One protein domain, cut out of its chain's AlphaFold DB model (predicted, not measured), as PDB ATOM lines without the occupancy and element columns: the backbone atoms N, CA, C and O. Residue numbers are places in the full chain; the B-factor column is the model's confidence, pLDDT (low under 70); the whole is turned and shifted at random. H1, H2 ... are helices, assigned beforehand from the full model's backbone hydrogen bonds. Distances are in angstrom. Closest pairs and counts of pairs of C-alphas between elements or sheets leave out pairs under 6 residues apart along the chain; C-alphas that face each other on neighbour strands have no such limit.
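This is residues 9 to 43 and 58 to 205 of the 206 residues of an uncharacterized protein of Arthrobotrys oligospora (strain ATCC 24927 / CBS 115.81 / DSM 1491) (UniProt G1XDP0). Two helices, H5 and H8, lie side by side in the middle and run opposite ways, with the other helices packed round them at mostly crossed angles. H6 and H7 pack at the last residues of H5, H4 packs on its first half with H2 beside it, and H1 packs on the first residues of H8; H12 packs on another side of H8, with H10 on H12 and H9 beyond. Residues 94 to 100 stick out, and H13, farthest from the mean of the C-alphas, ends the printed part. The 183 printed residues hold thirteen named helices, H1 to H13, and no named strand, an all helix class. The whole is compact, with a radius of gyration of the C-alphas of 17.0 A and spans of 50 by 39 by 34 A.

H1, residues 9 to 13, begins at C-alpha 9, (-58.261, -29.445, -11.040). H2 is residues 22 to 32, H3 34 to 40 and H4 59 to 64. H5, residues 69 to 85, is 24.3 A long from C-alpha 69 at (-41.390, -46.970, -1.008). H6 is residues 89 to 93; H7, 104 to 119, is 21.7 A long; H8, 123 to 135, is 18.2 A long. H9 is residues 142 to 152, H10 161 to 171 and H11 177 to 181. H12, 184 to 199, is 22.2 A long, and H13, 202 to 205, ends at C-alpha 205, (-42.061, -29.417, 22.747).

The hub is H5, touching five helices. Its residues 74 to 78 touch H8 at a shallow tilt of 29 degrees, opposite ways, the C-alphas of Thr 74 and Ile 134 closest at 5.9 A. H7 touches its residues 84 to 85 about perpendicular, at 84 degrees, Ile 84 and Ser 111 closest with C-alphas 4.9 A apart. H6 touches it at the C-alphas of Trp 83 and Phe 92, 6.0 A, H4 at those of Pro 59 and Asn 72, 5.4 A, and H3 only just, with 3 pairs of C-alphas within 8 A, Leu 40 and Val 71 closest at 5.6 A. H2 touches H4, the C-alphas of Leu 26 and Pro 59 closest at 7.1 A. H1 touches residues 123 to 127 of H8, the C-alphas of Lys 13 and Ser 123 closest at 5.3 A. Residues 186 to 190 of H12 touch H8, the C-alphas of Ser 128 and Arg 186 closest at 6.6 A. H10 touches H12, opposite ways at a tilt of 35.3 degrees, only just steep, the C-alphas of Asp 162 and Ala 198 closest at 4.7 A. H9 only just touches H3, with 3 pairs of C-alphas within 8 A, Trp 39 and Leu 144 closest at 6.0 A. H11 touches no helix but is near H3, H8 and H12. H12 and H13 meet only through their link. Each O i to N i+4 pair is within hydrogen-bond range in H1 to H10 and H12, but 0 of 1 in H11, where 2 of 2 O i to N i+3 pairs are; H13 is too short for an i+4 pair.

The C-alphas of Glu 105 and Asn 153, the two farthest apart, are 51.7 A apart. Residues 44 to 57 are not printed, and C-alphas 43 and 58 are 16.7 A apart across the cut. Of the links that are printed whole, none is long. Mean pLDDT of the printed part is 93.2; residues 201 to 205 are under 70.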
ATOM      1  N   ASP A   9     -57.486 -30.633 -11.413       91.88
ATOM      2  CA  ASP A   9     -58.261 -29.445 -11.040       91.88
ATOM      3  C   ASP A   9     -59.736 -29.576 -11.460       91.88
ATOM      4  O   ASP A   9     -60.636 -29.295 -10.669       91.88
ATOM      5  N   ILE A  10     -59.994 -30.103 -12.661       93.06
ATOM      6  CA  ILE A  10     -61.354 -30.385 -13.143       93.06
ATOM      7  C   ILE A  10     -62.038 -31.447 -12.269       93.06
ATOM      8  O   ILE A  10     -63.168 -31.240 -11.827       93.06
ATOM      9  N   ALA A  11     -61.358 -32.562 -11.980       95.19
ATOM     10  CA  ALA A  11     -61.916 -33.631 -11.150       95.19
ATOM     11  C   ALA A  11     -62.231 -33.162  -9.720       95.19
ATOM     12  O   ALA A  11     -63.217 -33.599  -9.129       95.19
ATOM     13  N   ILE A  12     -61.420 -32.264  -9.158       95.12
ATOM     14  CA  ILE A  12     -61.676 -31.665  -7.843       95.12
ATOM     15  C   ILE A  12     -62.872 -30.713  -7.913       95.12
ATOM     16  O   ILE A  12     -63.776 -30.817  -7.090       95.12
ATOM     17  N   LYS A  13     -62.915 -29.816  -8.907       93.00
ATOM     18  CA  LYS A  13     -64.010 -28.844  -9.085       93.00
ATOM     19  C   LYS A  13     -65.375 -29.499  -9.258       93.00
ATOM     20  O   LYS A  13     -66.366 -28.966  -8.773       93.00
ATOM     21  N   ASN A  14     -65.415 -30.648  -9.922       92.31
ATOM     22  CA  ASN A  14     -66.644 -31.407 -10.123       92.31
ATOM     23  C   ASN A  14     -67.011 -32.304  -8.925       92.31
ATOM     24  O   ASN A  14     -68.083 -32.899  -8.926       92.31
ATOM     25  N   GLY A  15     -66.137 -32.435  -7.918       90.31
ATOM     26  CA  GLY A  15     -66.311 -33.375  -6.804       90.31
ATOM     27  C   GLY A  15     -66.036 -34.843  -7.167       90.31
ATOM     28  O   GLY A  15     -66.209 -35.737  -6.338       90.31
ATOM     29  N   ASP A  16     -65.565 -35.111  -8.385       93.69
ATOM     30  CA  ASP A  16     -65.303 -36.460  -8.893       93.69
ATOM     31  C   ASP A  16     -64.098 -37.114  -8.205       93.69
ATOM     32  O   ASP A  16     -64.073 -38.333  -8.040       93.69
ATOM     33  N   PHE A  17     -63.114 -36.321  -7.762       95.69
ATOM     34  CA  PHE A  17     -61.859 -36.810  -7.174       95.69
ATOM     35  C   PHE A  17     -62.065 -37.868  -6.074       95.69
ATOM     36  O   PHE A  17     -61.370 -38.889  -6.039       95.69
ATOM     37  N   PHE A  18     -63.046 -37.668  -5.192       94.88
ATOM     38  CA  PHE A  18     -63.326 -38.605  -4.103       94.88
ATOM     39  C   PHE A  18     -63.973 -39.909  -4.589       94.88
ATOM     40  O   PHE A  18     -63.756 -40.957  -3.977       94.88
ATOM     41  N   ASN A  19     -64.649 -39.884  -5.735       94.31
ATOM     42  CA  ASN A  19     -65.442 -40.990  -6.275       94.31
ATOM     43  C   ASN A  19     -64.734 -41.804  -7.376       94.31
ATOM     44  O   ASN A  19     -65.231 -42.864  -7.754       94.31
ATOM     45  N   LEU A  20     -63.578 -41.352  -7.879       95.12
ATOM     46  CA  LEU A  20     -62.795 -42.072  -8.895       95.12
ATOM     47  C   LEU A  20     -62.438 -43.506  -8.468       95.12
ATOM     48  O   LEU A  20     -62.284 -43.809  -7.285       95.12
ATOM     49  N   SER A  21     -62.197 -44.408  -9.420       94.94
ATOM     50  CA  SER A  21     -61.551 -45.675  -9.064       94.94
ATOM     51  C   SER A  21     -60.133 -45.416  -8.524       94.94
ATOM     52  O   SER A  21     -59.525 -44.373  -8.788       94.94
ATOM     53  N   THR A  22     -59.574 -46.348  -7.746       94.44
ATOM     54  CA  THR A  22     -58.180 -46.233  -7.277       94.44
ATOM     55  C   THR A  22     -57.212 -46.084  -8.451       94.44
ATOM     56  O   THR A  22     -56.364 -45.199  -8.414       94.44
ATOM     57  N   GLY A  23     -57.370 -46.886  -9.510       95.00
ATOM     58  CA  GLY A  23     -56.515 -46.818 -10.699       95.00
ATOM     59  C   GLY A  23     -56.598 -45.465 -11.408       95.00
ATOM     60  O   GLY A  23     -55.566 -44.851 -11.668       95.00
ATOM     61  N   ASP A  24     -57.812 -44.952 -11.638       96.00
ATOM     62  CA  ASP A  24     -58.002 -43.656 -12.306       96.00
ATOM     63  C   ASP A  24     -57.420 -42.507 -11.478       96.00
ATOM     64  O   ASP A  24     -56.750 -41.629 -12.015       96.00
ATOM     65  N   CYS A  25     -57.611 -42.540 -10.155       96.94
ATOM     66  CA  CYS A  25     -57.021 -41.568  -9.238       96.94
ATOM     67  C   CYS A  25     -55.485 -41.596  -9.296       96.94
ATOM     68  O   CYS A  25     -54.854 -40.546  -9.407       96.94
ATOM     69  N   LEU A  26     -54.873 -42.785  -9.282       97.62
ATOM     70  CA  LEU A  26     -53.419 -42.928  -9.374       97.62
ATOM     71  C   LEU A  26     -52.872 -42.418 -10.715       97.62
ATOM     72  O   LEU A  26     -51.857 -41.724 -10.730       97.62
ATOM     73  N   GLN A  27     -53.539 -42.715 -11.833       97.25
ATOM     74  CA  GLN A  27     -53.134 -42.203 -13.148       97.25
ATOM     75  C   GLN A  27     -53.273 -40.680 -13.232       97.25
ATOM     76  O   GLN A  27     -52.387 -40.010 -13.763       97.25
ATOM     77  N   LEU A  28     -54.345 -40.126 -12.663       97.06
ATOM     78  CA  LEU A  28     -54.571 -38.685 -12.596       97.06
ATOM     79  C   LEU A  28     -53.462 -37.974 -11.806       97.06
ATOM     80  O   LEU A  28     -52.898 -36.989 -12.279       97.06
ATOM     81  N   LEU A  29     -53.097 -38.510 -10.636       97.69
ATOM     82  CA  LEU A  29     -51.987 -37.999  -9.826       97.69
ATOM     83  C   LEU A  29     -50.645 -38.138 -10.558       97.69
ATOM     84  O   LEU A  29     -49.848 -37.203 -10.547       97.69
ATOM     85  N   LYS A  30     -50.410 -39.266 -11.247       97.44
ATOM     86  CA  LYS A  30     -49.203 -39.486 -12.060       97.44
ATOM     87  C   LYS A  30     -49.039 -38.439 -13.154       97.44
ATOM     88  O   LYS A  30     -47.928 -37.972 -13.380       97.44
ATOM     89  N   GLN A  31     -50.122 -38.098 -13.844       96.25
ATOM     90  CA  GLN A  31     -50.106 -37.079 -14.891       96.25
ATOM     91  C   GLN A  31     -49.850 -35.687 -14.309       96.25
ATOM     92  O   GLN A  31     -49.076 -34.918 -14.878       96.25
ATOM     93  N   GLU A  32     -50.470 -35.370 -13.171       96.62
ATOM     94  CA  GLU A  32     -50.411 -34.028 -12.595       96.62
ATOM     95  C   GLU A  32     -49.079 -33.702 -11.907       96.62
ATOM     96  O   GLU A  32     -48.594 -32.569 -12.021       96.62
ATOM     97  N   TYR A  33     -48.496 -34.698 -11.234       97.44
ATOM     98  CA  TYR A  33     -47.299 -34.596 -10.394       97.44
ATOM     99  C   TYR A  33     -46.138 -35.437 -10.939       97.44
ATOM    100  O   TYR A  33     -45.359 -36.015 -10.183       97.44
ATOM    101  N   ALA A  34     -46.036 -35.566 -12.265       97.12
ATOM    102  CA  ALA A  34     -45.064 -36.452 -12.909       97.12
ATOM    103  C   ALA A  34     -43.614 -36.185 -12.466       97.12
ATOM    104  O   ALA A  34     -42.858 -37.133 -12.273       97.12
ATOM    105  N   VAL A  35     -43.244 -34.910 -12.292       97.31
ATOM    106  CA  VAL A  35     -41.895 -34.493 -11.879       97.31
ATOM    107  C   VAL A  35     -41.659 -34.819 -10.407       97.31
ATOM    108  O   VAL A  35     -40.654 -35.431 -10.060       97.31
ATOM    109  N   GLU A  36     -42.603 -34.463  -9.538       98.12
ATOM    110  CA  GLU A  36     -42.514 -34.718  -8.103       98.12
ATOM    111  C   GLU A  36     -42.484 -36.218  -7.790       98.12
ATOM    112  O   GLU A  36     -41.690 -36.668  -6.967       98.12
ATOM    113  N   LEU A  37     -43.284 -37.023  -8.490       98.06
ATOM    114  CA  LEU A  37     -43.253 -38.476  -8.336       98.06
ATOM    115  C   LEU A  37     -41.943 -39.083  -8.843       98.06
ATOM    116  O   LEU A  37     -41.516 -40.100  -8.305       98.06
ATOM    117  N   ASP A  38     -41.293 -38.482  -9.844       97.88
ATOM    118  CA  ASP A  38     -39.967 -38.920 -10.289       97.88
ATOM    119  C   ASP A  38     -38.896 -38.625  -9.232       97.88
ATOM    120  O   ASP A  38     -38.096 -39.501  -8.909       97.88
ATOM    121  N   TRP A  39     -38.958 -37.454  -8.590       97.81
ATOM    122  CA  TRP A  39     -38.119 -37.139  -7.430       97.81
ATOM    123  C   TRP A  39     -38.305 -38.136  -6.282       97.81
ATOM    124  O   TRP A  39     -37.314 -38.575  -5.693       97.81
ATOM    125  N   LEU A  40     -39.542 -38.544  -5.982       97.50
ATOM    126  CA  LEU A  40     -39.823 -39.519  -4.921       97.50
ATOM    127  C   LEU A  40     -39.252 -40.917  -5.202       97.50
ATOM    128  O   LEU A  40     -39.023 -41.668  -4.257       97.50
ATOM    129  N   LYS A  41     -38.953 -41.280  -6.456       96.88
ATOM    130  CA  LYS A  41     -38.305 -42.570  -6.767       96.88
ATOM    131  C   LYS A  41     -36.896 -42.684  -6.190       96.88
ATOM    132  O   LYS A  41     -36.422 -43.794  -5.972       96.88
ATOM    133  N   THR A  42     -36.230 -41.554  -5.951       96.12
ATOM    134  CA  THR A  42     -34.886 -41.497  -5.353       96.12
ATOM    135  C   THR A  42     -34.914 -40.997  -3.913       96.12
ATOM    136  O   THR A  42     -33.876 -40.612  -3.373       96.12
ATOM    137  N   ALA A  43     -36.098 -40.903  -3.307       95.00
ATOM    138  CA  ALA A  43     -36.227 -40.562  -1.905       95.00
ATOM    139  C   ALA A  43     -35.886 -41.788  -1.053       95.00
ATOM    140  O   ALA A  43     -36.383 -42.889  -1.295       95.00
ATOM    141  N   SER A  58     -49.181 -52.528  -5.103       90.94
ATOM    142  CA  SER A  58     -48.850 -51.216  -4.546       90.94
ATOM    143  C   SER A  58     -49.072 -50.109  -5.593       90.94
ATOM    144  O   SER A  58     -49.080 -50.392  -6.799       90.94
ATOM    145  N   PRO A  59     -49.240 -48.835  -5.184       95.62
ATOM    146  CA  PRO A  59     -49.378 -47.730  -6.131       95.62
ATOM    147  C   PRO A  59     -48.242 -47.640  -7.156       95.62
ATOM    148  O   PRO A  59     -48.497 -47.452  -8.342       95.62
ATOM    149  N   SER A  60     -46.990 -47.791  -6.722       95.75
ATOM    150  CA  SER A  60     -45.828 -47.711  -7.610       95.75
ATOM    151  C   SER A  60     -45.738 -48.905  -8.558       95.75
ATOM    152  O   SER A  60     -45.497 -48.700  -9.748       95.75
ATOM    153  N   LEU A  61     -46.050 -50.119  -8.089       94.44
ATOM    154  CA  LEU A  61     -46.117 -51.301  -8.945       94.44
ATOM    155  C   LEU A  61     -47.224 -51.163  -9.999       94.44
ATOM    156  O   LEU A  61     -47.005 -51.494 -11.156       94.44
ATOM    157  N   HIS A  62     -48.378 -50.593  -9.637       93.94
ATOM    158  CA  HIS A  62     -49.456 -50.296 -10.584       93.94
ATOM    159  C   HIS A  62     -49.073 -49.231 -11.631       93.94
ATOM    160  O   HIS A  62     -49.523 -49.291 -12.774       93.94
ATOM    161  N   LEU A  63     -48.279 -48.228 -11.247       96.19
ATOM    162  CA  LEU A  63     -47.961 -47.080 -12.102       96.19
ATOM    163  C   LEU A  63     -46.682 -47.237 -12.934       96.19
ATOM    164  O   LEU A  63     -46.568 -46.579 -13.977       96.19
ATOM    165  N   TYR A  64     -45.712 -48.015 -12.459       95.94
ATOM    166  CA  TYR A  64     -44.346 -48.072 -12.993       95.94
ATOM    167  C   TYR A  64     -43.778 -49.493 -13.095       95.94
ATOM    168  O   TYR A  64     -42.606 -49.632 -13.438       95.94
ATOM    169  N   ASP A  65     -44.553 -50.526 -12.747       94.12
ATOM    170  CA  ASP A  65     -44.098 -51.923 -12.700       94.12
ATOM    171  C   ASP A  65     -42.852 -52.130 -11.809       94.12
ATOM    172  O   ASP A  65     -42.078 -53.070 -11.987       94.12
ATOM    173  N   THR A  66     -42.626 -51.227 -10.850       93.25
ATOM    174  CA  THR A  66     -41.466 -51.205  -9.946       93.25
ATOM    175  C   THR A  66     -41.882 -50.639  -8.592       93.25
ATOM    176  O   THR A  66     -42.649 -49.679  -8.537       93.25
ATOM    177  N   GLU A  67     -41.360 -51.216  -7.508       92.81
ATOM    178  CA  GLU A  67     -41.618 -50.750  -6.143       92.81
ATOM    179  C   GLU A  67     -40.765 -49.526  -5.791       92.81
ATOM    180  O   GLU A  67     -39.538 -49.564  -5.875       92.81
ATOM    181  N   PHE A  68     -41.430 -48.463  -5.341       94.06
ATOM    182  CA  PHE A  68     -40.808 -47.261  -4.794       94.06
ATOM    183  C   PHE A  68     -41.498 -46.902  -3.474       94.06
ATOM    184  O   PHE A  68     -42.647 -46.455  -3.471       94.06
ATOM    185  N   ASP A  69     -40.804 -47.092  -2.350       92.88
ATOM    186  CA  ASP A  69     -41.390 -46.970  -1.008       92.88
ATOM    187  C   ASP A  69     -42.007 -45.593  -0.745       92.88
ATOM    188  O   ASP A  69     -43.150 -45.508  -0.298       92.88
ATOM    189  N   GLU A  70     -41.291 -44.507  -1.043       94.62
ATOM    190  CA  GLU A  70     -41.807 -43.158  -0.783       94.62
ATOM    191  C   GLU A  70     -42.947 -42.798  -1.744       94.62
ATOM    192  O   GLU A  70     -43.956 -42.257  -1.306       94.62
ATOM    193  N   VAL A  71     -42.890 -43.223  -3.015       96.62
ATOM    194  CA  VAL A  71     -44.034 -43.096  -3.940       96.62
ATOM    195  C   VAL A  71     -45.262 -43.825  -3.382       96.62
ATOM    196  O   VAL A  71     -46.363 -43.275  -3.388       96.62
ATOM    197  N   ASN A  72     -45.090 -45.046  -2.863       95.06
ATOM    198  CA  ASN A  72     -46.167 -45.815  -2.245       95.06
ATOM    199  C   ASN A  72     -46.742 -45.096  -1.022       95.06
ATOM    200  O   ASN A  72     -47.956 -44.924  -0.946       95.06
ATOM    201  N   ARG A  73     -45.901 -44.654  -0.080       93.69
ATOM    202  CA  ARG A  73     -46.347 -43.951   1.136       93.69
ATOM    203  C   ARG A  73     -47.093 -42.664   0.797       93.69
ATOM    204  O   ARG A  73     -48.185 -42.438   1.319       93.69
ATOM    205  N   THR A  74     -46.552 -41.858  -0.111       96.50
ATOM    206  CA  THR A  74     -47.168 -40.605  -0.551       96.50
ATOM    207  C   THR A  74     -48.519 -40.848  -1.226       96.50
ATOM    208  O   THR A  74     -49.523 -40.249  -0.836       96.50
ATOM    209  N   LEU A  75     -48.603 -41.773  -2.188       97.50
ATOM    210  CA  LEU A  75     -49.860 -42.055  -2.890       97.50
ATOM    211  C   LEU A  75     -50.896 -42.731  -1.982       97.50
ATOM    212  O   LEU A  75     -52.074 -42.384  -2.052       97.50
ATOM    213  N   VAL A  76     -50.486 -43.622  -1.071       95.69
ATOM    214  CA  VAL A  76     -51.379 -44.177  -0.036       95.69
ATOM    215  C   VAL A  76     -51.891 -43.081   0.897       95.69
ATOM    216  O   VAL A  76     -53.041 -43.152   1.322       95.69
ATOM    217  N   SER A  77     -51.103 -42.043   1.181       96.19
ATOM    218  CA  SER A  77     -51.550 -40.910   2.004       96.19
ATOM    219  C   SER A  77     -52.660 -40.115   1.308       96.19
ATOM    220  O   SER A  77     -53.666 -39.775   1.933       96.19
ATOM    221  N   VAL A  78     -52.554 -39.912  -0.010       97.31
ATOM    222  CA  VAL A  78     -53.637 -39.313  -0.811       97.31
ATOM    223  C   VAL A  78     -54.864 -40.234  -0.881       97.31
ATOM    224  O   VAL A  78     -55.991 -39.772  -0.719       97.31
ATOM    225  N   LEU A  79     -54.684 -41.547  -1.064       97.00
ATOM    226  CA  LEU A  79     -55.799 -42.506  -1.033       97.00
ATOM    227  C   LEU A  79     -56.473 -42.563   0.346       97.00
ATOM    228  O   LEU A  79     -57.694 -42.670   0.429       97.00
ATOM    229  N   SER A  80     -55.702 -42.408   1.421       95.69
ATOM    230  CA  SER A  80     -56.208 -42.365   2.793       95.69
ATOM    231  C   SER A  80     -57.143 -41.184   3.018       95.69
ATOM    232  O   SER A  80     -58.183 -41.358   3.648       95.69
ATOM    233  N   LEU A  81     -56.842 -40.013   2.440       95.81
ATOM    234  CA  LEU A  81     -57.760 -38.871   2.437       95.81
ATOM    235  C   LEU A  81     -59.116 -39.243   1.814       95.81
ATOM    236  O   LEU A  81     -60.164 -38.885   2.350       95.81
ATOM    237  N   ARG A  82     -59.105 -40.018   0.722       96.38
ATOM    238  CA  ARG A  82     -60.327 -40.483   0.049       96.38
ATOM    239  C   ARG A  82     -61.087 -41.508   0.885       96.38
ATOM    240  O   ARG A  82     -62.303 -41.397   1.006       96.38
ATOM    241  N   TRP A  83     -60.395 -42.467   1.501       96.75
ATOM    242  CA  TRP A  83     -61.026 -43.442   2.398       96.75
ATOM    243  C   TRP A  83     -61.667 -42.762   3.609       96.75
ATOM    244  O   TRP A  83     -62.803 -43.074   3.958       96.75
ATOM    245  N   ILE A  84     -60.983 -41.782   4.207       96.06
ATOM    246  CA  ILE A  84     -61.515 -40.975   5.311       96.06
ATOM    247  C   ILE A  84     -62.760 -40.200   4.861       96.06
ATOM    248  O   ILE A  84     -63.780 -40.253   5.549       96.06
ATOM    249  N   TYR A  85     -62.709 -39.522   3.710       95.50
ATOM    250  CA  TYR A  85     -63.844 -38.749   3.193       95.50
ATOM    251  C   TYR A  85     -65.063 -39.635   2.887       95.50
ATOM    252  O   TYR A  85     -66.180 -39.309   3.285       95.50
ATOM    253  N   ASN A  86     -64.841 -40.800   2.270       95.44
ATOM    254  CA  ASN A  86     -65.889 -41.752   1.889       95.44
ATOM    255  C   ASN A  86     -66.350 -42.672   3.032       95.44
ATOM    256  O   ASN A  86     -67.158 -43.571   2.801       95.44
ATOM    257  N   LYS A  87     -65.844 -42.480   4.258       96.31
ATOM    258  CA  LYS A  87     -66.121 -43.343   5.423       96.31
ATOM    259  C   LYS A  87     -65.741 -44.820   5.194       96.31
ATOM    260  O   LYS A  87     -66.303 -45.713   5.831       96.31
ATOM    261  N   ASP A  88     -64.761 -45.083   4.331       95.88
ATOM    262  CA  ASP A  88     -64.267 -46.423   3.999       95.88
ATOM    263  C   ASP A  88     -63.263 -46.922   5.051       95.88
ATOM    264  O   ASP A  88     -62.046 -46.972   4.851       95.88
ATOM    265  N   TYR A  89     -63.803 -47.252   6.225       96.44
ATOM    266  CA  TYR A  89     -63.026 -47.765   7.349       96.44
ATOM    267  C   TYR A  89     -62.285 -49.051   6.992       96.44
ATOM    268  O   TYR A  89     -61.110 -49.191   7.324       96.44
ATOM    269  N   ASP A  90     -62.975 -49.995   6.349       94.81
ATOM    270  CA  ASP A  90     -62.477 -51.355   6.166       94.81
ATOM    271  C   ASP A  90     -61.253 -51.378   5.241       94.81
ATOM    272  O   ASP A  90     -60.265 -52.042   5.567       94.81
ATOM    273  N   THR A  91     -61.246 -50.568   4.175       93.25
ATOM    274  CA  THR A  91     -60.046 -50.375   3.351       93.25
ATOM    275  C   THR A  91     -58.939 -49.662   4.130       93.25
ATOM    276  O   THR A  91     -57.803 -50.140   4.130       93.25
ATOM    277  N   PHE A  92     -59.250 -48.575   4.850       93.69
ATOM    278  CA  PHE A  92     -58.261 -47.772   5.590       93.69
ATOM    279  C   PHE A  92     -57.452 -48.595   6.606       93.69
ATOM    280  O   PHE A  92     -56.247 -48.396   6.768       93.69
ATOM    281  N   VAL A  93     -58.100 -49.542   7.287       92.19
ATOM    282  CA  VAL A  93     -57.461 -50.359   8.331       92.19
ATOM    283  C   VAL A  93     -56.976 -51.728   7.853       92.19
ATOM    284  O   VAL A  93     -56.424 -52.480   8.659       92.19
ATOM    285  N   SER A  94     -57.200 -52.078   6.583       88.62
ATOM    286  CA  SER A  94     -56.967 -53.427   6.038       88.62
ATOM    287  C   SER A  94     -55.540 -53.948   6.249       88.62
ATOM    288  O   SER A  94     -55.355 -55.141   6.470       88.62
ATOM    289  N   HIS A  95     -54.552 -53.049   6.263       82.25
ATOM    290  CA  HIS A  95     -53.128 -53.378   6.389       82.25
ATOM    291  C   HIS A  95     -52.484 -52.860   7.687       82.25
ATOM    292  O   HIS A  95     -51.263 -52.885   7.833       82.25
ATOM    293  N   GLN A  96     -53.282 -52.374   8.643       85.19
ATOM    294  CA  GLN A  96     -52.770 -51.936   9.943       85.19
ATOM    295  C   GLN A  96     -52.547 -53.146  10.855       85.19
ATOM    296  O   GLN A  96     -53.421 -54.006  10.985       85.19
ATOM    297  N   VAL A  97     -51.396 -53.203  11.535       85.00
ATOM    298  CA  VAL A  97     -51.154 -54.266  12.523       85.00
ATOM    299  C   VAL A  97     -52.150 -54.141  13.688       85.00
ATOM    300  O   VAL A  97     -52.472 -53.022  14.091       85.00
ATOM    301  N   PRO A  98     -52.651 -55.255  14.266       84.12
ATOM    302  CA  PRO A  98     -53.807 -55.223  15.169       84.12
ATOM    303  C   PRO A  98     -53.705 -54.251  16.352       84.12
ATOM    304  O   PRO A  98     -54.709 -53.684  16.761       84.12
ATOM    305  N   HIS A  99     -52.501 -54.040  16.889       83.56
ATOM    306  CA  HIS A  99     -52.259 -53.197  18.063       83.56
ATOM    307  C   HIS A  99     -52.127 -51.696  17.752       83.56
ATOM    308  O   HIS A  99     -52.170 -50.897  18.681       83.56
ATOM    309  N   ILE A 100     -51.988 -51.305  16.479       84.50
ATOM    310  CA  ILE A 100     -52.074 -49.896  16.039       84.50
ATOM    311  C   ILE A 100     -53.346 -49.623  15.226       84.50
ATOM    312  O   ILE A 100     -53.556 -48.503  14.765       84.50
ATOM    313  N   LYS A 101     -54.173 -50.655  15.014       90.62
ATOM    314  CA  LYS A 101     -55.370 -50.579  14.185       90.62
ATOM    315  C   LYS A 101     -56.351 -49.575  14.777       90.62
ATOM    316  O   LYS A 101     -56.793 -49.725  15.915       90.62
ATOM    317  N   LEU A 102     -56.717 -48.569  13.990       93.12
ATOM    318  CA  LEU A 102     -57.642 -47.535  14.436       93.12
ATOM    319  C   LEU A 102     -59.020 -48.146  14.733       93.12
ATOM    320  O   LEU A 102     -59.532 -48.960  13.959       93.12
ATOM    321  N   THR A 103     -59.648 -47.752  15.841       95.12
ATOM    322  CA  THR A 103     -61.023 -48.180  16.137       95.12
ATOM    323  C   THR A 103     -62.000 -47.522  15.162       95.12
ATOM    324  O   THR A 103     -61.736 -46.446  14.618       95.12
ATOM    325  N   ARG A 104     -63.164 -48.144  14.946       96.00
ATOM    326  CA  ARG A 104     -64.210 -47.560  14.094       96.00
ATOM    327  C   ARG A 104     -64.737 -46.236  14.654       96.00
ATOM    328  O   ARG A 104     -65.043 -45.335  13.885       96.00
ATOM    329  N   GLU A 105     -64.805 -46.099  15.977       96.81
ATOM    330  CA  GLU A 105     -65.202 -44.852  16.639       96.81
ATOM    331  C   GLU A 105     -64.207 -43.722  16.351       96.81
ATOM    332  O   GLU A 105     -64.604 -42.668  15.853       96.81
ATOM    333  N   SER A 106     -62.910 -43.960  16.575       95.31
ATOM    334  CA  SER A 106     -61.869 -42.972  16.283       95.31
ATOM    335  C   SER A 106     -61.830 -42.624  14.795       95.31
ATOM    336  O   SER A 106     -61.733 -41.452  14.446       95.31
ATOM    337  N   PHE A 107     -61.979 -43.611  13.908       96.94
ATOM    338  CA  PHE A 107     -62.079 -43.357  12.471       96.94
ATOM    339  C   PHE A 107     -63.290 -42.493  12.111       96.94
ATOM    340  O   PHE A 107     -63.147 -41.538  11.355       96.94
ATOM    341  N   ASN A 108     -64.473 -42.779  12.662       96.56
ATOM    342  CA  ASN A 108     -65.676 -41.987  12.404       96.56
ATOM    343  C   ASN A 108     -65.520 -40.538  12.880       96.56
ATOM    344  O   ASN A 108     -66.002 -39.623  12.211       96.56
ATOM    345  N   TRP A 109     -64.832 -40.322  14.006       96.12
ATOM    346  CA  TRP A 109     -64.499 -38.980  14.478       96.12
ATOM    347  C   TRP A 109     -63.593 -38.244  13.480       96.12
ATOM    348  O   TRP A 109     -63.931 -37.134  13.066       96.12
ATOM    349  N   ILE A 110     -62.506 -38.883  13.023       94.69
ATOM    350  CA  ILE A 110     -61.597 -38.319  12.007       94.69
ATOM    351  C   ILE A 110     -62.368 -38.024  10.715       94.69
ATOM    352  O   ILE A 110     -62.293 -36.918  10.189       94.69
ATOM    353  N   SER A 111     -63.152 -38.985  10.229       95.81
ATOM    354  CA  SER A 111     -63.967 -38.839   9.023       95.81
ATOM    355  C   SER A 111     -64.934 -37.664   9.131       95.81
ATOM    356  O   SER A 111     -64.963 -36.828   8.238       95.81
ATOM    357  N   THR A 112     -65.650 -37.524  10.250       94.75
ATOM    358  CA  THR A 112     -66.564 -36.391  10.472       94.75
ATOM    359  C   THR A 112     -65.819 -35.057  10.477       94.75
ATOM    360  O   THR A 112     -66.274 -34.094   9.862       94.75
ATOM    361  N   PHE A 113     -64.659 -34.998  11.136       92.50
ATOM    362  CA  PHE A 113     -63.828 -33.798  11.161       92.50
ATOM    363  C   PHE A 113     -63.381 -33.384   9.751       92.50
ATOM    364  O   PHE A 113     -63.548 -32.225   9.377       92.50
ATOM    365  N   PHE A 114     -62.853 -34.321   8.959       90.12
ATOM    366  CA  PHE A 114     -62.379 -34.035   7.604       90.12
ATOM    367  C   PHE A 114     -63.516 -33.749   6.626       90.12
ATOM    368  O   PHE A 114     -63.381 -32.834   5.824       90.12
ATOM    369  N   HIS A 115     -64.632 -34.474   6.704       89.75
ATOM    370  CA  HIS A 115     -65.781 -34.279   5.819       89.75
ATOM    371  C   HIS A 115     -66.322 -32.850   5.928       89.75
ATOM    372  O   HIS A 115     -66.375 -32.148   4.926       89.75
ATOM    373  N   ASN A 116     -66.558 -32.363   7.153       88.06
ATOM    374  CA  ASN A 116     -67.017 -30.988   7.378       88.06
ATOM    375  C   ASN A 116     -66.033 -29.948   6.816       88.06
ATOM    376  O   ASN A 116     -66.441 -28.933   6.270       88.06
ATOM    377  N   ARG A 117     -64.722 -30.187   6.946       89.06
ATOM    378  CA  ARG A 117     -63.706 -29.257   6.435       89.06
ATOM    379  C   ARG A 117     -63.592 -29.287   4.917       89.06
ATOM    380  O   ARG A 117     -63.381 -28.233   4.330       89.06
ATOM    381  N   ILE A 118     -63.699 -30.461   4.301       89.75
ATOM    382  CA  ILE A 118     -63.607 -30.634   2.848       89.75
ATOM    383  C   ILE A 118     -64.851 -30.068   2.159       89.75
ATOM    384  O   ILE A 118     -64.706 -29.395   1.147       89.75
ATOM    385  N   ASP A 119     -66.043 -30.270   2.720       87.94
ATOM    386  CA  ASP A 119     -67.285 -29.743   2.140       87.94
ATOM    387  C   ASP A 119     -67.342 -28.204   2.186       87.94
ATOM    388  O   ASP A 119     -67.867 -27.572   1.271       87.94
ATOM    389  N   ASP A 120     -66.737 -27.595   3.212       89.88
ATOM    390  CA  ASP A 120     -66.589 -26.138   3.335       89.88
ATOM    391  C   ASP A 120     -65.393 -25.574   2.530       89.88
ATOM    392  O   ASP A 120     -65.181 -24.357   2.491       89.88
ATOM    393  N   SER A 121     -64.573 -26.435   1.914       89.88
ATOM    394  CA  SER A 121     -63.344 -26.045   1.214       89.88
ATOM    395  C   SER A 121     -63.587 -25.680  -0.248       89.88
ATOM    396  O   SER A 121     -64.412 -26.268  -0.943       89.88
ATOM    397  N   SER A 122     -62.800 -24.733  -0.766       93.31
ATOM    398  CA  SER A 122     -62.767 -24.470  -2.207       93.31
ATOM    399  C   SER A 122     -62.005 -25.571  -2.961       93.31
ATOM    400  O   SER A 122     -61.206 -26.310  -2.382       93.31
ATOM    401  N   SER A 123     -62.168 -25.647  -4.286       93.12
ATOM    402  CA  SER A 123     -61.342 -26.543  -5.114       93.12
ATOM    403  C   SER A 123     -59.844 -26.272  -4.947       93.12
ATOM    404  O   SER A 123     -59.038 -27.201  -4.942       93.12
ATOM    405  N   ASP A 124     -59.480 -25.002  -4.759       93.38
ATOM    406  CA  ASP A 124     -58.095 -24.578  -4.571       93.38
ATOM    407  C   ASP A 124     -57.540 -25.079  -3.231       93.38
ATOM    408  O   ASP A 124     -56.367 -25.439  -3.156       93.38
ATOM    409  N   ASP A 125     -58.367 -25.151  -2.183       94.00
ATOM    410  CA  ASP A 125     -57.991 -25.725  -0.884       94.00
ATOM    411  C   ASP A 125     -57.682 -27.216  -1.006       94.00
ATOM    412  O   ASP A 125     -56.635 -27.676  -0.549       94.00
ATOM    413  N   ILE A 126     -58.559 -27.967  -1.677       95.12
ATOM    414  CA  ILE A 126     -58.388 -29.411  -1.870       95.12
ATOM    415  C   ILE A 126     -57.152 -29.689  -2.731       95.12
ATOM    416  O   ILE A 126     -56.336 -30.543  -2.383       95.12
ATOM    417  N   TYR A 127     -56.960 -28.939  -3.820       96.38
ATOM    418  CA  TYR A 127     -55.765 -29.062  -4.656       96.38
ATOM    419  C   TYR A 127     -54.489 -28.726  -3.865       96.38
ATOM    420  O   TYR A 127     -53.469 -29.408  -4.001       96.38
ATOM    421  N   SER A 128     -54.538 -27.707  -3.002       95.62
ATOM    422  CA  SER A 128     -53.411 -27.327  -2.139       95.62
ATOM    423  C   SER A 128     -53.088 -28.406  -1.107       95.62
ATOM    424  O   SER A 128     -51.914 -28.691  -0.890       95.62
ATOM    425  N   LEU A 129     -54.106 -29.045  -0.525       95.75
ATOM    426  CA  LEU A 129     -53.951 -30.174   0.393       95.75
ATOM    427  C   LEU A 129     -53.350 -31.402  -0.303       95.75
ATOM    428  O   LEU A 129     -52.443 -32.034   0.227       95.75
ATOM    429  N   ILE A 130     -53.816 -31.746  -1.506       97.19
ATOM    430  CA  ILE A 130     -53.228 -32.857  -2.269       97.19
ATOM    431  C   ILE A 130     -51.774 -32.532  -2.612       97.19
ATOM    432  O   ILE A 130     -50.893 -33.365  -2.410       97.19
ATOM    433  N   THR A 131     -51.506 -31.304  -3.062       97.50
ATOM    434  CA  THR A 131     -50.145 -30.848  -3.359       97.50
ATOM    435  C   THR A 131     -49.258 -30.944  -2.124       97.50
ATOM    436  O   THR A 131     -48.158 -31.474  -2.237       97.50
ATOM    437  N   SER A 132     -49.730 -30.512  -0.949       96.56
ATOM    438  CA  SER A 132     -48.949 -30.584   0.289       96.56
ATOM    439  C   SER A 132     -48.576 -32.019   0.655       96.56
ATOM    440  O   SER A 132     -47.425 -32.260   1.004       96.56
ATOM    441  N   ILE A 133     -49.497 -32.976   0.493       97.06
ATOM    442  CA  ILE A 133     -49.228 -34.404   0.715       97.06
ATOM    443  C   ILE A 133     -48.179 -34.920  -0.279       97.06
ATOM    444  O   ILE A 133     -47.241 -35.600   0.131       97.06
ATOM    445  N   ILE A 134     -48.317 -34.598  -1.572       97.88
ATOM    446  CA  ILE A 134     -47.403 -35.084  -2.618       97.88
ATOM    447  C   ILE A 134     -45.972 -34.591  -2.395       97.88
ATOM    448  O   ILE A 134     -45.024 -35.354  -2.572       97.88
ATOM    449  N   ILE A 135     -45.799 -33.320  -2.024       96.88
ATOM    450  CA  ILE A 135     -44.463 -32.723  -1.969       96.88
ATOM    451  C   ILE A 135     -43.741 -32.927  -0.636       96.88
ATOM    452  O   ILE A 135     -42.539 -32.670  -0.572       96.88
ATOM    453  N   ASN A 136     -44.449 -33.366   0.412       94.19
ATOM    454  CA  ASN A 136     -43.953 -33.381   1.793       94.19
ATOM    455  C   ASN A 136     -42.613 -34.115   1.948       94.19
ATOM    456  O   ASN A 136     -41.736 -33.672   2.678       94.19
ATOM    457  N   ASP A 137     -42.433 -35.211   1.210       93.88
ATOM    458  CA  ASP A 137     -41.248 -36.066   1.312       93.88
ATOM    459  C   ASP A 137     -40.180 -35.789   0.241       93.88
ATOM    460  O   ASP A 137     -39.141 -36.452   0.206       93.88
ATOM    461  N   LEU A 138     -40.362 -34.772  -0.610       96.75
ATOM    462  CA  LEU A 138     -39.400 -34.454  -1.674       96.75
ATOM    463  C   LEU A 138     -38.015 -34.078  -1.145       96.75
ATOM    464  O   LEU A 138     -37.014 -34.323  -1.816       96.75
ATOM    465  N   GLY A 139     -37.930 -33.542   0.074       95.56
ATOM    466  CA  GLY A 139     -36.656 -33.234   0.723       95.56
ATOM    467  C   GLY A 139     -35.752 -34.448   0.973       95.56
ATOM    468  O   GLY A 139     -34.574 -34.281   1.280       95.56
ATOM    469  N   LYS A 140     -36.278 -35.671   0.831       95.38
ATOM    470  CA  LYS A 140     -35.514 -36.924   0.912       95.38
ATOM    471  C   LYS A 140     -34.879 -37.337  -0.423       95.38
ATOM    472  O   LYS A 140     -34.080 -38.270  -0.440       95.38
ATOM    473  N   SER A 141     -35.247 -36.697  -1.536       97.12
ATOM    474  CA  SER A 141     -34.843 -37.089  -2.892       97.12
ATOM    475  C   SER A 141     -33.396 -36.707  -3.215       97.12
ATOM    476  O   SER A 141     -33.060 -35.524  -3.301       97.12
ATOM    477  N   GLU A 142     -32.547 -37.703  -3.489       96.12
ATOM    478  CA  GLU A 142     -31.173 -37.459  -3.958       96.12
ATOM    479  C   GLU A 142     -31.135 -36.709  -5.302       96.12
ATOM    480  O   GLU A 142     -30.316 -35.801  -5.484       96.12
ATOM    481  N   SER A 143     -32.040 -37.029  -6.232       97.00
ATOM    482  CA  SER A 143     -32.123 -36.345  -7.523       97.00
ATOM    483  C   SER A 143     -32.519 -34.880  -7.382       97.00
ATOM    484  O   SER A 143     -31.889 -34.034  -8.016       97.00
ATOM    485  N   LEU A 144     -33.482 -34.550  -6.512       97.56
ATOM    486  CA  LEU A 144     -33.840 -33.154  -6.257       97.56
ATOM    487  C   LEU A 144     -32.674 -32.377  -5.633       97.56
ATOM    488  O   LEU A 144     -32.397 -31.250  -6.043       97.56
ATOM    489  N   ILE A 145     -31.965 -32.976  -4.671       97.31
ATOM    490  CA  ILE A 145     -30.791 -32.360  -4.034       97.31
ATOM    491  C   ILE A 145     -29.683 -32.117  -5.067       97.31
ATOM    492  O   ILE A 145     -29.090 -31.037  -5.096       97.31
ATOM    493  N   THR A 146     -29.424 -33.098  -5.932       97.44
ATOM    494  CA  THR A 146     -28.420 -33.001  -6.999       97.44
ATOM    495  C   THR A 146     -28.781 -31.906  -7.997       97.44
ATOM    496  O   THR A 146     -27.931 -31.090  -8.354       97.44
ATOM    497  N   GLU A 147     -30.046 -31.843  -8.411       97.50
ATOM    498  CA  GLU A 147     -30.529 -30.820  -9.334       97.50
ATOM    499  C   GLU A 147     -30.472 -29.423  -8.705       97.50
ATOM    500  O   GLU A 147     -29.983 -28.479  -9.330       97.50
ATOM    501  N   PHE A 148     -30.862 -29.290  -7.434       97.19
ATOM    502  CA  PHE A 148     -30.700 -28.051  -6.678       97.19
ATOM    503  C   PHE A 148     -29.229 -27.617  -6.631       97.19
ATOM    504  O   PHE A 148     -28.908 -26.461  -6.917       97.19
ATOM    505  N   GLN A 149     -28.307 -28.528  -6.315       97.12
ATOM    506  CA  GLN A 149     -26.881 -28.215  -6.294       97.12
ATOM    507  C   GLN A 149     -26.377 -27.806  -7.684       97.12
ATOM    508  O   GLN A 149     -25.589 -26.867  -7.790       97.12
ATOM    509  N   ARG A 150     -26.858 -28.448  -8.753       97.19
ATOM    510  CA  ARG A 150     -26.499 -28.111 -10.135       97.19
ATOM    511  C   ARG A 150     -26.917 -26.688 -10.515       97.19
ATOM    512  O   ARG A 150     -26.145 -25.998 -11.176       97.19
ATOM    513  N   VAL A 151     -28.111 -26.241 -10.112       96.31
ATOM    514  CA  VAL A 151     -28.626 -24.903 -10.473       96.31
ATOM    515  C   VAL A 151     -28.133 -23.784  -9.551       96.31
ATOM    516  O   VAL A 151     -28.096 -22.629  -9.966       96.31
ATOM    517  N   THR A 152     -27.748 -24.104  -8.311       95.69
ATOM    518  CA  THR A 152     -27.368 -23.102  -7.295       95.69
ATOM    519  C   THR A 152     -25.882 -23.074  -6.954       95.69
ATOM    520  O   THR A 152     -25.410 -22.093  -6.385       95.69
ATOM    521  N   ASN A 153     -25.150 -24.148  -7.261       94.94
ATOM    522  CA  ASN A 153     -23.814 -24.437  -6.737       94.94
ATOM    523  C   ASN A 153     -23.747 -24.522  -5.191       94.94
ATOM    524  O   ASN A 153     -22.673 -24.397  -4.604       94.94
ATOM    525  N   ILE A 154     -24.886 -24.735  -4.517       94.81
ATOM    526  CA  ILE A 154     -24.993 -24.882  -3.060       94.81
ATOM    527  C   ILE A 154     -25.320 -26.337  -2.732       94.81
ATOM    528  O   ILE A 154     -26.307 -26.888  -3.213       94.81
ATOM    529  N   ASN A 155     -24.518 -26.953  -1.864       94.19
ATOM    530  CA  ASN A 155     -24.806 -28.288  -1.355       94.19
ATOM    531  C   ASN A 155     -25.646 -28.208  -0.068       94.19
ATOM    532  O   ASN A 155     -25.169 -27.729   0.962       94.19
ATOM    533  N   ILE A 156     -26.879 -28.716  -0.135       94.50
ATOM    534  CA  ILE A 156     -27.825 -28.798   0.989       94.50
ATOM    535  C   ILE A 156     -28.006 -30.223   1.535       94.50
ATOM    536  O   ILE A 156     -28.815 -30.425   2.432       94.50
ATOM    537  N   SER A 157     -27.234 -31.205   1.056       93.31
ATOM    538  CA  SER A 157     -27.411 -32.634   1.369       93.31
ATOM    539  C   SER A 157     -27.236 -32.996   2.849       93.31
ATOM    540  O   SER A 157     -27.559 -34.107   3.255       93.31
ATOM    541  N   LYS A 158     -26.675 -32.085   3.655       93.31
ATOM    542  CA  LYS A 158     -26.472 -32.260   5.101       93.31
ATOM    543  C   LYS A 158     -27.613 -31.704   5.956       93.31
ATOM    544  O   LYS A 158     -27.582 -31.875   7.171       93.31
ATOM    545  N   LEU A 159     -28.560 -30.981   5.359       92.19
ATOM    546  CA  LEU A 159     -29.724 -30.466   6.074       92.19
ATOM    547  C   LEU A 159     -30.727 -31.604   6.324       92.19
ATOM    548  O   LEU A 159     -30.693 -32.634   5.654       92.19
ATOM    549  N   ASN A 160     -31.625 -31.423   7.295       91.12
ATOM    550  CA  ASN A 160     -32.767 -32.329   7.436       91.12
ATOM    551  C   ASN A 160     -33.709 -32.182   6.221       91.12
ATOM    552  O   ASN A 160     -33.701 -31.141   5.559       91.12
ATOM    553  N   HIS A 161     -34.501 -33.215   5.915       92.94
ATOM    554  CA  HIS A 161     -35.313 -33.242   4.693       92.94
ATOM    555  C   HIS A 161     -36.353 -32.113   4.641       92.94
ATOM    556  O   HIS A 161     -36.529 -31.518   3.580       92.94
ATOM    557  N   ASP A 162     -36.955 -31.728   5.766       93.00
ATOM    558  CA  ASP A 162     -37.911 -30.611   5.804       93.00
ATOM    559  C   ASP A 162     -37.236 -29.282   5.432       93.00
ATOM    560  O   ASP A 162     -37.753 -28.495   4.637       93.00
ATOM    561  N   MET A 163     -36.019 -29.055   5.927       95.06
ATOM    562  CA  MET A 163     -35.214 -27.882   5.589       95.06
ATOM    563  C   MET A 163     -34.733 -27.907   4.133       95.06
ATOM    564  O   MET A 163     -34.677 -26.855   3.493       95.06
ATOM    565  N   ILE A 164     -34.406 -29.083   3.585       96.25
ATOM    566  CA  ILE A 164     -34.103 -29.242   2.154       96.25
ATOM    567  C   ILE A 164     -35.314 -28.810   1.330       96.25
ATOM    568  O   ILE A 164     -35.182 -27.941   0.464       96.25
ATOM    569  N   LEU A 165     -36.493 -29.365   1.632       96.81
ATOM    570  CA  LEU A 165     -37.729 -29.029   0.937       96.81
ATOM    571  C   LEU A 165     -38.014 -27.529   1.023       96.81
ATOM    572  O   LEU A 165     -38.241 -26.897  -0.009       96.81
ATOM    573  N   TYR A 166     -37.922 -26.944   2.220       96.56
ATOM    574  CA  TYR A 166     -38.128 -25.514   2.431       96.56
ATOM    575  C   TYR A 166     -37.191 -24.653   1.571       96.56
ATOM    576  O   TYR A 166     -37.654 -23.748   0.874       96.56
ATOM    577  N   GLN A 167     -35.883 -24.944   1.556       95.62
ATOM    578  CA  GLN A 167     -34.912 -24.212   0.729       95.62
ATOM    579  C   GLN A 167     -35.268 -24.289  -0.762       95.62
ATOM    580  O   GLN A 167     -35.186 -23.274  -1.462       95.62
ATOM    581  N   VAL A 168     -35.681 -25.468  -1.237       96.44
ATOM    582  CA  VAL A 168     -36.079 -25.693  -2.629       96.44
ATOM    583  C   VAL A 168     -37.329 -24.883  -2.970       96.44
ATOM    584  O   VAL A 168     -37.284 -24.067  -3.888       96.44
ATOM    585  N   VAL A 169     -38.434 -25.049  -2.239       96.06
ATOM    586  CA  VAL A 169     -39.720 -24.424  -2.609       96.06
ATOM    587  C   VAL A 169     -39.731 -22.913  -2.397       96.06
ATOM    588  O   VAL A 169     -40.391 -22.197  -3.151       96.06
ATOM    589  N   ASN A 170     -38.984 -22.411  -1.411       93.94
ATOM    590  CA  ASN A 170     -38.926 -20.985  -1.102       93.94
ATOM    591  C   ASN A 170     -38.076 -20.213  -2.124       93.94
ATOM    592  O   ASN A 170     -38.454 -19.128  -2.562       93.94
ATOM    593  N   LYS A 171     -36.928 -20.769  -2.537       92.88
ATOM    594  CA  LYS A 171     -35.966 -20.061  -3.403       92.88
ATOM    595  C   LYS A 171     -36.028 -20.487  -4.872       92.88
ATOM    596  O   LYS A 171     -35.769 -19.669  -5.751       92.88
ATOM    597  N   TYR A 172     -36.384 -21.741  -5.146       94.81
ATOM    598  CA  TYR A 172     -36.379 -22.348  -6.483       94.81
ATOM    599  C   TYR A 172     -37.681 -23.126  -6.759       94.81
ATOM    600  O   TYR A 172     -37.636 -24.300  -7.132       94.81
ATOM    601  N   PRO A 173     -38.867 -22.487  -6.649       92.94
ATOM    602  CA  PRO A 173     -40.165 -23.161  -6.792       92.94
ATOM    603  C   PRO A 173     -40.398 -23.816  -8.161       92.94
ATOM    604  O   PRO A 173     -41.320 -24.607  -8.307       92.94
ATOM    605  N   HIS A 174     -39.596 -23.503  -9.182       92.75
ATOM    606  CA  HIS A 174     -39.679 -24.158 -10.490       92.75
ATOM    607  C   HIS A 174     -39.160 -25.605 -10.479       92.75
ATOM    608  O   HIS A 174     -39.511 -26.363 -11.377       92.75
ATOM    609  N   LEU A 175     -38.356 -25.999  -9.480       95.75
ATOM    610  CA  LEU A 175     -37.913 -27.388  -9.293       95.75
ATOM    611  C   LEU A 175     -39.036 -28.303  -8.771       95.75
ATOM    612  O   LEU A 175     -38.927 -29.526  -8.854       95.75
ATOM    613  N   VAL A 176     -40.120 -27.704  -8.265       96.50
ATOM    614  CA  VAL A 176     -41.341 -28.376  -7.804       96.50
ATOM    615  C   VAL A 176     -42.532 -27.750  -8.547       96.50
ATOM    616  O   VAL A 176     -43.191 -26.853  -8.014       96.50
ATOM    617  N   PRO A 177     -42.780 -28.129  -9.817       94.94
ATOM    618  CA  PRO A 177     -43.702 -27.416 -10.705       94.94
ATOM    619  C   PRO A 177     -45.116 -27.211 -10.148       94.94
ATOM    620  O   PRO A 177     -45.729 -26.175 -10.416       94.94
ATOM    621  N   SER A 178     -45.619 -28.148  -9.343       94.81
ATOM    622  CA  SER A 178     -46.913 -28.055  -8.657       94.81
ATOM    623  C   SER A 178     -47.059 -26.805  -7.784       94.81
ATOM    624  O   SER A 178     -48.130 -26.204  -7.759       94.81
ATOM    625  N   ILE A 179     -45.976 -26.308  -7.173       93.12
ATOM    626  CA  ILE A 179     -45.982 -25.060  -6.391       93.12
ATOM    627  C   ILE A 179     -46.358 -23.855  -7.259       93.12
ATOM    628  O   ILE A 179     -46.977 -22.904  -6.783       93.12
ATOM    629  N   SER A 180     -45.982 -23.865  -8.538       88.31
ATOM    630  CA  SER A 180     -46.287 -22.767  -9.462       88.31
ATOM    631  C   SER A 180     -47.731 -22.786  -9.968       88.31
ATOM    632  O   SER A 180     -48.186 -21.776 -10.499       88.31
ATOM    633  N   LYS A 181     -48.447 -23.905  -9.798       90.00
ATOM    634  CA  LYS A 181     -49.861 -24.049 -10.173       90.00
ATOM    635  C   LYS A 181     -50.816 -23.518  -9.096       90.00
ATOM    636  O   LYS A 181     -51.975 -23.247  -9.393       90.00
ATOM    637  N   LEU A 182     -50.337 -23.353  -7.862       92.00
ATOM    638  CA  LEU A 182     -51.145 -22.863  -6.749       92.00
ATOM    639  C   LEU A 182     -51.444 -21.361  -6.870       92.00
ATOM    640  O   LEU A 182     -50.543 -20.577  -7.197       92.00
ATOM    641  N   PRO A 183     -52.667 -20.919  -6.517       91.88
ATOM    642  CA  PRO A 183     -52.966 -19.503  -6.345       91.88
ATOM    643  C   PRO A 183     -52.015 -18.852  -5.325       91.88
ATOM    644  O   PRO A 183     -51.651 -19.500  -4.340       91.88
ATOM    645  N   PRO A 184     -51.650 -17.564  -5.485       93.81
ATOM    646  CA  PRO A 184     -50.665 -16.918  -4.619       93.81
ATOM    647  C   PRO A 184     -50.929 -17.039  -3.105       93.81
ATOM    648  O   PRO A 184     -49.971 -17.333  -2.392       93.81
ATOM    649  N   PRO A 185     -52.175 -16.895  -2.595       94.19
ATOM    650  CA  PRO A 185     -52.444 -17.081  -1.167       94.19
ATOM    651  C   PRO A 185     -52.150 -18.510  -0.696       94.19
ATOM    652  O   PRO A 185     -51.452 -18.704   0.290       94.19
ATOM    653  N   ARG A 186     -52.586 -19.519  -1.459       94.56
ATOM    654  CA  ARG A 186     -52.377 -20.935  -1.122       94.56
ATOM    655  C   ARG A 186     -50.922 -21.357  -1.215       94.56
ATOM    656  O   ARG A 186     -50.444 -22.129  -0.392       94.56
ATOM    657  N   LYS A 187     -50.199 -20.813  -2.193       95.25
ATOM    658  CA  LYS A 187     -48.751 -20.980  -2.296       95.25
ATOM    659  C   LYS A 187     -48.042 -20.434  -1.055       95.25
ATOM    660  O   LYS A 187     -47.143 -21.096  -0.544       95.25
ATOM    661  N   ALA A 188     -48.428 -19.246  -0.589       94.75
ATOM    662  CA  ALA A 188     -47.851 -18.645   0.609       94.75
ATOM    663  C   ALA A 188     -48.153 -19.483   1.860       94.75
ATOM    664  O   ALA A 188     -47.226 -19.795   2.603       94.75
ATOM    665  N   ASP A 189     -49.406 -19.916   2.036       94.94
ATOM    666  CA  ASP A 189     -49.818 -20.782   3.149       94.94
ATOM    667  C   ASP A 189     -49.043 -22.108   3.153       94.94
ATOM    668  O   ASP A 189     -48.546 -22.542   4.192       94.94
ATOM    669  N   LEU A 190     -48.885 -22.739   1.984       95.38
ATOM    670  CA  LEU A 190     -48.147 -23.992   1.850       95.38
ATOM    671  C   LEU A 190     -46.663 -23.827   2.196       95.38
ATOM    672  O   LEU A 190     -46.120 -24.624   2.958       95.38
ATOM    673  N   ILE A 191     -46.006 -22.791   1.665       95.44
ATOM    674  CA  ILE A 191     -44.594 -22.517   1.972       95.44
ATOM    675  C   ILE A 191     -44.421 -22.212   3.463       95.44
ATOM    676  O   ILE A 191     -43.460 -22.690   4.062       95.44
ATOM    677  N   LEU A 192     -45.355 -21.479   4.077       94.44
ATOM    678  CA  LEU A 192     -45.342 -21.206   5.513       94.44
ATOM    679  C   LEU A 192     -45.513 -22.489   6.341       94.44
ATOM    680  O   LEU A 192     -44.815 -22.667   7.335       94.44
ATOM    681  N   GLY A 193     -46.394 -23.402   5.925       92.56
ATOM    682  CA  GLY A 193     -46.551 -24.710   6.569       92.56
ATOM    683  C   GLY A 193     -45.273 -25.551   6.512       92.56
ATOM    684  O   GLY A 193     -44.865 -26.125   7.520       92.56
ATOM    685  N   ILE A 194     -44.596 -25.561   5.359       94.12
ATOM    686  CA  ILE A 194     -43.301 -26.238   5.179       94.12
ATOM    687  C   ILE A 194     -42.221 -25.581   6.045       94.12
ATOM    688  O   ILE A 194     -41.453 -26.280   6.703       94.12
ATOM    689  N   GLN A 195     -42.172 -24.245   6.087       94.06
ATOM    690  CA  GLN A 195     -41.251 -23.507   6.951       94.06
ATOM    691  C   GLN A 195     -41.463 -23.876   8.420       94.06
ATOM    692  O   GLN A 195     -40.494 -24.158   9.121       94.06
ATOM    693  N   LEU A 196     -42.719 -23.903   8.874       89.81
ATOM    694  CA  LEU A 196     -43.055 -24.261  10.246       89.81
ATOM    695  C   LEU A 196     -42.566 -25.675  10.575       89.81
ATOM    696  O   LEU A 196     -41.925 -25.848  11.601       89.81
ATOM    697  N   GLY A 197     -42.791 -26.663   9.705       85.88
ATOM    698  CA  GLY A 197     -42.267 -28.019   9.908       85.88
ATOM    699  C   GLY A 197     -40.733 -28.079   9.947       85.88
ATOM    700  O   GLY A 197     -40.161 -28.771  10.785       85.88
ATOM    701  N   ALA A 198     -40.063 -27.299   9.092       88.62
ATOM    702  CA  ALA A 198     -38.606 -27.273   8.986       88.62
ATOM    703  C   ALA A 198     -37.902 -26.565  10.160       88.62
ATOM    704  O   ALA A 198     -36.804 -26.964  10.558       88.62
ATOM    705  N   GLU A 199     -38.497 -25.490  10.679       86.94
ATOM    706  CA  GLU A 199     -37.947 -24.684  11.776       86.94
ATOM    707  C   GLU A 199     -38.420 -25.170  13.150       86.94
ATOM    708  O   GLU A 199     -37.710 -25.004  14.143       86.94
ATOM    709  N   PHE A 200     -39.603 -25.783  13.214       76.19
ATOM    710  CA  PHE A 200     -40.257 -26.179  14.451       76.19
ATOM    711  C   PHE A 200     -40.546 -27.681  14.467       76.19
ATOM    712  O   PHE A 200     -41.621 -28.156  14.099       76.19
ATOM    713  N   ASN A 201     -39.575 -28.451  14.957       63.44
ATOM    714  CA  ASN A 201     -39.787 -29.866  15.216       63.44
ATOM    715  C   ASN A 201     -40.655 -30.018  16.477       63.44
ATOM    716  O   ASN A 201     -40.150 -29.892  17.591       63.44
ATOM    717  N   PHE A 202     -41.950 -30.314  16.310       56.84
ATOM    718  CA  PHE A 202     -42.897 -30.537  17.417       56.84
ATOM    719  C   PHE A 202     -42.410 -31.563  18.455       56.84
ATOM    720  O   PHE A 202     -42.818 -31.492  19.611       56.84
ATOM    721  N   GLY A 203     -41.502 -32.476  18.096       56.50
ATOM    722  CA  GLY A 203     -40.863 -33.389  19.047       56.50
ATOM    723  C   GLY A 203     -39.987 -32.700  20.106       56.50
ATOM    724  O   GLY A 203     -39.645 -33.333  21.095       56.50
ATOM    725  N   GLN A 204     -39.639 -31.419  19.928       57.59
ATOM    726  CA  GLN A 204     -38.885 -30.603  20.892       57.59
ATOM    727  C   GLN A 204     -39.773 -29.883  21.921       57.59
ATOM    728  O   GLN A 204     -39.249 -29.259  22.840       57.59
ATOM    729  N   LEU A 205     -41.100 -29.942  21.769       54.31
ATOM    730  CA  LEU A 205     -42.061 -29.417  22.747       54.31
ATOM    731  C   LEU A 205     -42.337 -30.391  23.909       54.31
ATOM    732  O   LEU A 205     -43.070 -30.021  24.826       54.31
TER     733      LEU A 205